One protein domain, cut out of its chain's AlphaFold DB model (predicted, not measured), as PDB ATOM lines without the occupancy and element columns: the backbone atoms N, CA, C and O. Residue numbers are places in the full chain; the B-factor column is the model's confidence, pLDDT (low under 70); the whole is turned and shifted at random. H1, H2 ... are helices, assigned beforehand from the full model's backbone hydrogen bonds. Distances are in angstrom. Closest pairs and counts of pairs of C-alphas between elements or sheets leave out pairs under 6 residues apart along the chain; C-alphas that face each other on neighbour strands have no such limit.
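Overview. This is residues 74 to 130 of the 130 residues of an uncharacterized protein of Propioniciclava sp (UniProt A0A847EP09). One long helix, H2, is the spine; short H1 makes a corner at its first end, and beyond its other end the chain folds back to pack H3 and H4 on it. The 57 printed residues hold four named helices, H1 to H4 in order, and no named strand: all helix. The outline is elongated, 37 by 20 by 16 A, only just loose, close to compact, with a radius of gyration of the C-alphas of 12.7 A.

Along the chain. Find C-alpha 76 at (-22.740, 29.132, -6.914); there H1 begins, residues 76 to 83, 10.5 A long. H2, residues 89 to 109, runs 30.1 A. H3 is residues 114 to 117, 4.9 A. H4, residues 120 to 126, 9.9 A, ends at C-alpha 126, (-49.105, 24.490, -15.481).

Arrangement. Start at H2, the hub. With residues 90 to 91 alone it touches H1, about perpendicular at 83 degrees; the closest C-alphas, Leu 83 and Ala 91, are 4.7 A apart. With residues 96 to 104 alone it touches H4, at a steep tilt of 66 degrees, the same way; C-alphas 99 and 122 come closest, 4.7 A. With residues 102 to 106 alone it touches H3, closest at C-alphas 106 and 117, 5.7 A. H1 is apart from H3 and H4. In H1, H2 and H4 every O i to N i+4 pair is within hydrogen-bond range; H3 is too short for one.

Size, cuts and confidence. The C-alphas farthest apart, Lys 74 and Gly 110, are 37.5 A apart. The printed part has no cut, and the three links are tight. Look for pLDDT under 70 at residues 74 and 130.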
ATOM      1  N   LYS A  74     -20.297  33.659 -12.719       68.94
ATOM      2  CA  LYS A  74     -20.848  33.676 -11.354       68.94
ATOM      3  C   LYS A  74     -20.494  32.400 -10.601       68.94
ATOM      4  O   LYS A  74     -20.558  31.304 -11.152       68.94
ATOM      5  N   SER A  75     -20.144  32.539  -9.324       77.69
ATOM      6  CA  SER A  75     -20.037  31.396  -8.415       77.69
ATOM      7  C   SER A  75     -21.425  30.923  -7.980       77.69
ATOM      8  O   SER A  75     -22.382  31.703  -7.986       77.69
ATOM      9  N   GLY A  76     -21.524  29.663  -7.539       74.50
ATOM     10  CA  GLY A  76     -22.740  29.132  -6.914       74.50
ATOM     11  C   GLY A  76     -23.236  30.012  -5.762       74.50
ATOM     12  O   GLY A  76     -24.426  30.296  -5.690       74.50
ATOM     13  N   ASP A  77     -22.322  30.544  -4.946       79.94
ATOM     14  CA  ASP A  77     -22.657  31.457  -3.845       79.94
ATOM     15  C   ASP A  77     -23.282  32.765  -4.344       79.94
ATOM     16  O   ASP A  77     -24.263  33.244  -3.784       79.94
ATOM     17  N   SER A  78     -22.762  33.334  -5.439       82.12
ATOM     18  CA  SER A  78     -23.326  34.555  -6.026       82.12
ATOM     19  C   SER A  78     -24.758  34.338  -6.518       82.12
ATOM     20  O   SER A  78     -25.613  35.208  -6.346       82.12
ATOM     21  N   ILE A  79     -25.028  33.168  -7.099       80.25
ATOM     22  CA  ILE A  79     -26.370  32.776  -7.540       80.25
ATOM     23  C   ILE A  79     -27.279  32.546  -6.330       80.25
ATOM     24  O   ILE A  79     -28.403  33.039  -6.313       80.25
ATOM     25  N   ALA A  80     -26.789  31.864  -5.292       83.56
ATOM     26  CA  ALA A  80     -27.538  31.625  -4.063       83.56
ATOM     27  C   ALA A  80     -27.941  32.933  -3.362       83.56
ATOM     28  O   ALA A  80     -29.075  33.057  -2.906       83.56
ATOM     29  N   GLU A  81     -27.061  33.938  -3.331       87.31
ATOM     30  CA  GLU A  81     -27.411  35.271  -2.827       87.31
ATOM     31  C   GLU A  81     -28.500  35.941  -3.673       87.31
ATOM     32  O   GLU A  81     -29.429  36.531  -3.125       87.31
ATOM     33  N   LYS A  82     -28.439  35.814  -5.004       85.62
ATOM     34  CA  LYS A  82     -29.477  36.356  -5.896       85.62
ATOM     35  C   LYS A  82     -30.827  35.670  -5.717       85.62
ATOM     36  O   LYS A  82     -31.846  36.345  -5.793       85.62
ATOM     37  N   LEU A  83     -30.846  34.379  -5.388       86.75
ATOM     38  CA  LEU A  83     -32.080  33.643  -5.096       86.75
ATOM     39  C   LEU A  83     -32.832  34.166  -3.863       86.75
ATOM     40  O   LEU A  83     -34.038  33.950  -3.766       86.75
ATOM     41  N   LYS A  84     -32.162  34.880  -2.946       89.69
ATOM     42  CA  LYS A  84     -32.822  35.522  -1.795       89.69
ATOM     43  C   LYS A  84     -33.696  36.706  -2.206       89.69
ATOM     44  O   LYS A  84     -34.657  37.018  -1.509       89.69
ATOM     45  N   ASP A  85     -33.366  37.359  -3.319       90.94
ATOM     46  CA  ASP A  85     -34.191  38.397  -3.929       90.94
ATOM     47  C   ASP A  85     -34.994  37.786  -5.078       90.94
ATOM     48  O   ASP A  85     -34.522  37.671  -6.213       90.94
ATOM     49  N   THR A  86     -36.243  37.422  -4.784       87.75
ATOM     50  CA  THR A  86     -37.147  36.809  -5.760       87.75
ATOM     51  C   THR A  86     -37.457  37.720  -6.944       87.75
ATOM     52  O   THR A  86     -37.976  37.231  -7.940       87.75
ATOM     53  N   SER A  87     -37.176  39.025  -6.871       89.06
ATOM     54  CA  SER A  87     -37.357  39.949  -7.997       89.06
ATOM     55  C   SER A  87     -36.160  39.992  -8.951       89.06
ATOM     56  O   SER A  87     -36.277  40.533 -10.052       89.06
ATOM     57  N   SER A  88     -35.021  39.404  -8.567       87.81
ATOM     58  CA  SER A  88     -33.840  39.366  -9.424       87.81
ATOM     59  C   SER A  88     -34.100  38.550 -10.701       87.81
ATOM     60  O   SER A  88     -34.820  37.546 -10.661       87.81
ATOM     61  N   PRO A  89     -33.502  38.935 -11.846       83.38
ATOM     62  CA  PRO A  89     -33.624  38.167 -13.085       83.38
ATOM     63  C   PRO A  89     -33.186  36.707 -12.925       83.38
ATOM     64  O   PRO A  89     -33.832  35.806 -13.456       83.38
ATOM     65  N   GLU A  90     -32.122  36.466 -12.155       82.25
ATOM     66  CA  GLU A  90     -31.637  35.122 -11.857       82.25
ATOM     67  C   GLU A  90     -32.674  34.308 -11.074       82.25
ATOM     68  O   GLU A  90     -32.957  33.166 -11.439       82.25
ATOM     69  N   ALA A  91     -33.286  34.894 -10.038       86.50
ATOM     70  CA  ALA A  91     -34.300  34.201  -9.256       86.50
ATOM     71  C   ALA A  91     -35.560  33.907 -10.070       86.50
ATOM     72  O   ALA A  91     -36.052  32.783 -10.027       86.50
ATOM     73  N   GLN A  92     -36.053  34.864 -10.857       86.62
ATOM     74  CA  GLN A  92     -37.220  34.655 -11.718       86.62
ATOM     75  C   GLN A  92     -36.988  33.528 -12.730       86.62
ATOM     76  O   GLN A  92     -37.849  32.663 -12.899       86.62
ATOM     77  N   ALA A  93     -35.807  33.481 -13.353       81.12
ATOM     78  CA  ALA A  93     -35.463  32.423 -14.296       81.12
ATOM     79  C   ALA A  93     -35.365  31.043 -13.620       81.12
ATOM     80  O   ALA A  93     -35.956  30.074 -14.099       81.12
ATOM     81  N   ILE A  94     -34.644  30.949 -12.498       82.44
ATOM     82  CA  ILE A  94     -34.407  29.679 -11.797       82.44
ATOM     83  C   ILE A  94     -35.697  29.155 -11.157       82.44
ATOM     84  O   ILE A  94     -36.059  27.996 -11.360       82.44
ATOM     85  N   LEU A  95     -36.414  30.000 -10.411       86.31
ATOM     86  CA  LEU A  95     -37.661  29.621  -9.747       86.31
ATOM     87  C   LEU A  95     -38.773  29.346 -10.764       86.31
ATOM     88  O   LEU A  95     -39.554  28.418 -10.575       86.31
ATOM     89  N   GLY A  96     -38.821  30.090 -11.873       86.19
ATOM     90  CA  GLY A  96     -39.735  29.818 -12.981       86.19
ATOM     91  C   GLY A  96     -39.514  28.430 -13.586       86.19
ATOM     92  O   GLY A  96     -40.460  27.651 -13.697       86.19
ATOM     93  N   ALA A  97     -38.264  28.072 -13.899       82.94
ATOM     94  CA  ALA A  97     -37.927  26.736 -14.400       82.94
ATOM     95  C   ALA A  97     -38.242  25.623 -13.380       82.94
ATOM     96  O   ALA A  97     -38.758  24.562 -13.748       82.94
ATOM     97  N   ALA A  98     -37.992  25.876 -12.090       87.50
ATOM     98  CA  ALA A  98     -38.356  24.956 -11.014       87.50
ATOM     99  C   ALA A  98     -39.879  24.742 -10.927       87.50
ATOM    100  O   ALA A  98     -40.331  23.604 -10.784       87.50
ATOM    101  N   ASN A  99     -40.676  25.800 -11.090       91.44
ATOM    102  CA  ASN A  99     -42.135  25.705 -11.116       91.44
ATOM    103  C   ASN A  99     -42.646  24.906 -12.322       91.44
ATOM    104  O   ASN A  99     -43.526  24.073 -12.145       91.44
ATOM    105  N   VAL A 100     -42.078  25.095 -13.521       88.75
ATOM    106  CA  VAL A 100     -42.433  24.306 -14.724       88.75
ATOM    107  C   VAL A 100     -42.154  22.822 -14.512       88.75
ATOM    108  O   VAL A 100     -42.989  21.974 -14.809       88.75
ATOM    109  N   THR A 101     -41.004  22.504 -13.928       88.00
ATOM    110  CA  THR A 101     -40.617  21.121 -13.614       88.00
ATOM    111  C   THR A 101     -41.549  20.503 -12.583       88.00
ATOM    112  O   THR A 101     -42.004  19.375 -12.745       88.00
ATOM    113  N   THR A 102     -41.877  21.265 -11.542       91.75
ATOM    114  CA  THR A 102     -42.823  20.835 -10.511       91.75
ATOM    115  C   THR A 102     -44.212  20.627 -11.108       91.75
ATOM    116  O   THR A 102     -44.845  19.618 -10.824       91.75
ATOM    117  N   ALA A 103     -44.667  21.511 -11.999       92.00
ATOM    118  CA  ALA A 103     -45.942  21.366 -12.692       92.00
ATOM    119  C   ALA A 103     -45.967  20.118 -13.592       92.00
ATOM    120  O   ALA A 103     -46.982  19.424 -13.636       92.00
ATOM    121  N   GLN A 104     -44.850  19.785 -14.252       89.94
ATOM    122  CA  GLN A 104     -44.735  18.560 -15.046       89.94
ATOM    123  C   GLN A 104     -44.815  17.309 -14.164       89.94
ATOM    124  O   GLN A 104     -45.504  16.355 -14.520       89.94
ATOM    125  N   ILE A 105     -44.168  17.321 -12.994       91.25
ATOM    126  CA  ILE A 105     -44.304  16.248 -12.000       91.25
ATOM    127  C   ILE A 105     -45.761  16.146 -11.539       91.25
ATOM    128  O   ILE A 105     -46.328  15.062 -11.596       91.25
ATOM    129  N   CYS A 106     -46.398  17.262 -11.181       93.00
ATOM    130  CA  CYS A 106     -47.804  17.295 -10.779       93.00
ATOM    131  C   CYS A 106     -48.741  16.719 -11.847       93.00
ATOM    132  O   CYS A 106     -49.668  15.984 -11.520       93.00
ATOM    133  N   ALA A 107     -48.487  16.979 -13.132       90.62
ATOM    134  CA  ALA A 107     -49.262  16.374 -14.211       90.62
ATOM    135  C   ALA A 107     -49.128  14.838 -14.241       90.62
ATOM    136  O   ALA A 107     -50.118  14.142 -14.458       90.62
ATOM    137  N   LEU A 108     -47.930  14.305 -13.980       89.25
ATOM    138  CA  LEU A 108     -47.663  12.860 -13.961       89.25
ATOM    139  C   LEU A 108     -48.221  12.164 -12.717       89.25
ATOM    140  O   LEU A 108     -48.583  10.993 -12.780       89.25
ATOM    141  N   THR A 109     -48.292  12.872 -11.590       91.38
ATOM    142  CA  THR A 109     -48.740  12.319 -10.305       91.38
ATOM    143  C   THR A 109     -50.232  12.525 -10.038       91.38
ATOM    144  O   THR A 109     -50.715  12.149  -8.971       91.38
ATOM    145  N   GLY A 110     -50.976  13.120 -10.976       91.12
ATOM    146  CA  GLY A 110     -52.392  13.438 -10.777       91.12
ATOM    147  C   GLY A 110     -52.609  14.523  -9.716       91.12
ATOM    148  O   GLY A 110     -53.498  14.404  -8.877       91.12
ATOM    149  N   ASP A 111     -51.775  15.564  -9.750       93.12
ATOM    150  CA  ASP A 111     -51.754  16.707  -8.832       93.12
ATOM    151  C   ASP A 111     -51.443  16.333  -7.366       93.12
ATOM    152  O   ASP A 111     -51.991  16.918  -6.430       93.12
ATOM    153  N   GLN A 112     -50.528  15.372  -7.160       91.88
ATOM    154  CA  GLN A 112     -50.021  14.992  -5.834       91.88
ATOM    155  C   GLN A 112     -48.524  15.315  -5.642       91.88
ATOM    156  O   GLN A 112     -47.726  15.052  -6.548       91.88
ATOM    157  N   PRO A 113     -48.112  15.813  -4.458       91.88
ATOM    158  CA  PRO A 113     -48.955  16.177  -3.316       91.88
ATOM    159  C   PRO A 113     -49.664  17.527  -3.534       91.88
ATOM    160  O   PRO A 113     -49.114  18.461  -4.122       91.88
ATOM    161  N   GLY A 114     -50.917  17.619  -3.079       93.75
ATOM    162  CA  GLY A 114     -51.809  18.727  -3.439       93.75
ATOM    163  C   GLY A 114     -51.350  20.116  -2.976       93.75
ATOM    164  O   GLY A 114     -51.629  21.103  -3.649       93.75
ATOM    165  N   ASP A 115     -50.624  20.219  -1.866       95.06
ATOM    166  CA  ASP A 115     -50.061  21.478  -1.360       95.06
ATOM    167  C   ASP A 115     -48.957  22.036  -2.274       95.06
ATOM    168  O   ASP A 115     -48.924  23.237  -2.543       95.06
ATOM    169  N   VAL A 116     -48.110  21.165  -2.824       94.25
ATOM    170  CA  VAL A 116     -47.095  21.534  -3.821       94.25
ATOM    171  C   VAL A 116     -47.755  21.859  -5.160       94.25
ATOM    172  O   VAL A 116     -47.465  22.894  -5.759       94.25
ATOM    173  N   CYS A 117     -48.681  21.016  -5.621       94.88
ATOM    174  CA  CYS A 117     -49.311  21.180  -6.933       94.88
ATOM    175  C   CYS A 117     -50.288  22.362  -7.013       94.88
ATOM    176  O   CYS A 117     -50.550  22.871  -8.103       94.88
ATOM    177  N   SER A 118     -50.779  22.847  -5.869       96.38
ATOM    178  CA  SER A 118     -51.597  24.063  -5.772       96.38
ATOM    179  C   SER A 118     -50.796  25.334  -5.469       96.38
ATOM    180  O   SER A 118     -51.379  26.421  -5.415       96.38
ATOM    181  N   ALA A 119     -49.471  25.244  -5.309       97.06
ATOM    182  CA  ALA A 119     -48.639  26.416  -5.074       97.06
ATOM    183  C   ALA A 119     -48.779  27.418  -6.243       97.06
ATOM    184  O   ALA A 119     -48.704  27.011  -7.407       97.06
ATOM    185  N   PRO A 120     -48.929  28.736  -5.988       95.44
ATOM    186  CA  PRO A 120     -49.260  29.708  -7.037       95.44
ATOM    187  C   PRO A 120     -48.310  29.702  -8.242       95.44
ATOM    188  O   PRO A 120     -48.756  29.808  -9.382       95.44
ATOM    189  N   GLY A 121     -47.005  29.539  -8.000       92.88
ATOM    190  CA  GLY A 121     -46.002  29.458  -9.065       92.88
ATOM    191  C   GLY A 121     -46.153  28.212  -9.940       92.88
ATOM    192  O   GLY A 121     -46.006  28.298 -11.157       92.88
ATOM    193  N   VAL A 122     -46.505  27.075  -9.338       95.44
ATOM    194  CA  VAL A 122     -46.740  25.802 -10.034       95.44
ATOM    195  C   VAL A 122     -48.020  25.875 -10.859       95.44
ATOM    196  O   VAL A 122     -48.015  25.503 -12.029       95.44
ATOM    197  N   VAL A 123     -49.092  26.440 -10.298       95.19
ATOM    198  CA  VAL A 123     -50.353  26.670 -11.022       95.19
ATOM    199  C   VAL A 123     -50.131  27.578 -12.233       95.19
ATOM    200  O   VAL A 123     -50.591  27.262 -13.329       95.19
ATOM    201  N   ALA A 124     -49.386  28.675 -12.063       93.19
ATOM    202  CA  ALA A 124     -49.038  29.562 -13.169       93.19
ATOM    203  C   ALA A 124     -48.212  28.840 -14.249       93.19
ATOM    204  O   ALA A 124     -48.460  29.023 -15.438       93.19
ATOM    205  N   ALA A 125     -47.269  27.985 -13.847       90.88
ATOM    206  CA  ALA A 125     -46.447  27.213 -14.773       90.88
ATOM    207  C   ALA A 125     -47.228  26.098 -15.494       90.88
ATOM    208  O   ALA A 125     -46.956  25.811 -16.656       90.88
ATOM    209  N   LYS A 126     -48.241  25.502 -14.855       88.81
ATOM    210  CA  LYS A 126     -49.105  24.490 -15.481       88.81
ATOM    211  C   LYS A 126     -49.845  25.043 -16.701       88.81
ATOM    212  O   LYS A 126     -50.039  24.314 -17.663       88.81
ATOM    213  N   ALA A 127     -50.189  26.331 -16.699       85.75
ATOM    214  CA  ALA A 127     -50.846  26.991 -17.830       85.75
ATOM    215  C   ALA A 127     -49.964  27.113 -19.089       85.75
ATOM    216  O   ALA A 127     -50.485  27.436 -20.156       85.75
ATOM    217  N   VAL A 128     -48.650  26.887 -18.973       79.12
ATOM    218  CA  VAL A 128     -47.704  26.924 -20.103       79.12
ATOM    219  C   VAL A 128     -47.140  25.547 -20.467       79.12
ATOM    220  O   VAL A 128     -46.359  25.449 -21.412       79.12
ATOM    221  N   LEU A 129     -47.523  24.489 -19.741       74.31
ATOM    222  CA  LEU A 129     -47.290  23.108 -20.162       74.31
ATOM    223  C   LEU A 129     -48.296  22.800 -21.278       74.31
ATOM    224  O   LEU A 129     -49.499  22.880 -21.041       74.31
ATOM    225  N   GLY A 130     -47.794  22.552 -22.490       56.88
ATOM    226  CA  GLY A 130     -48.604  22.333 -23.696       56.88
ATOM    227  C   GLY A 130     -49.560  21.155 -23.586       56.88
ATOM    228  O   GLY A 130     -49.079  20.055 -23.236       56.88
TER     229      GLY A 130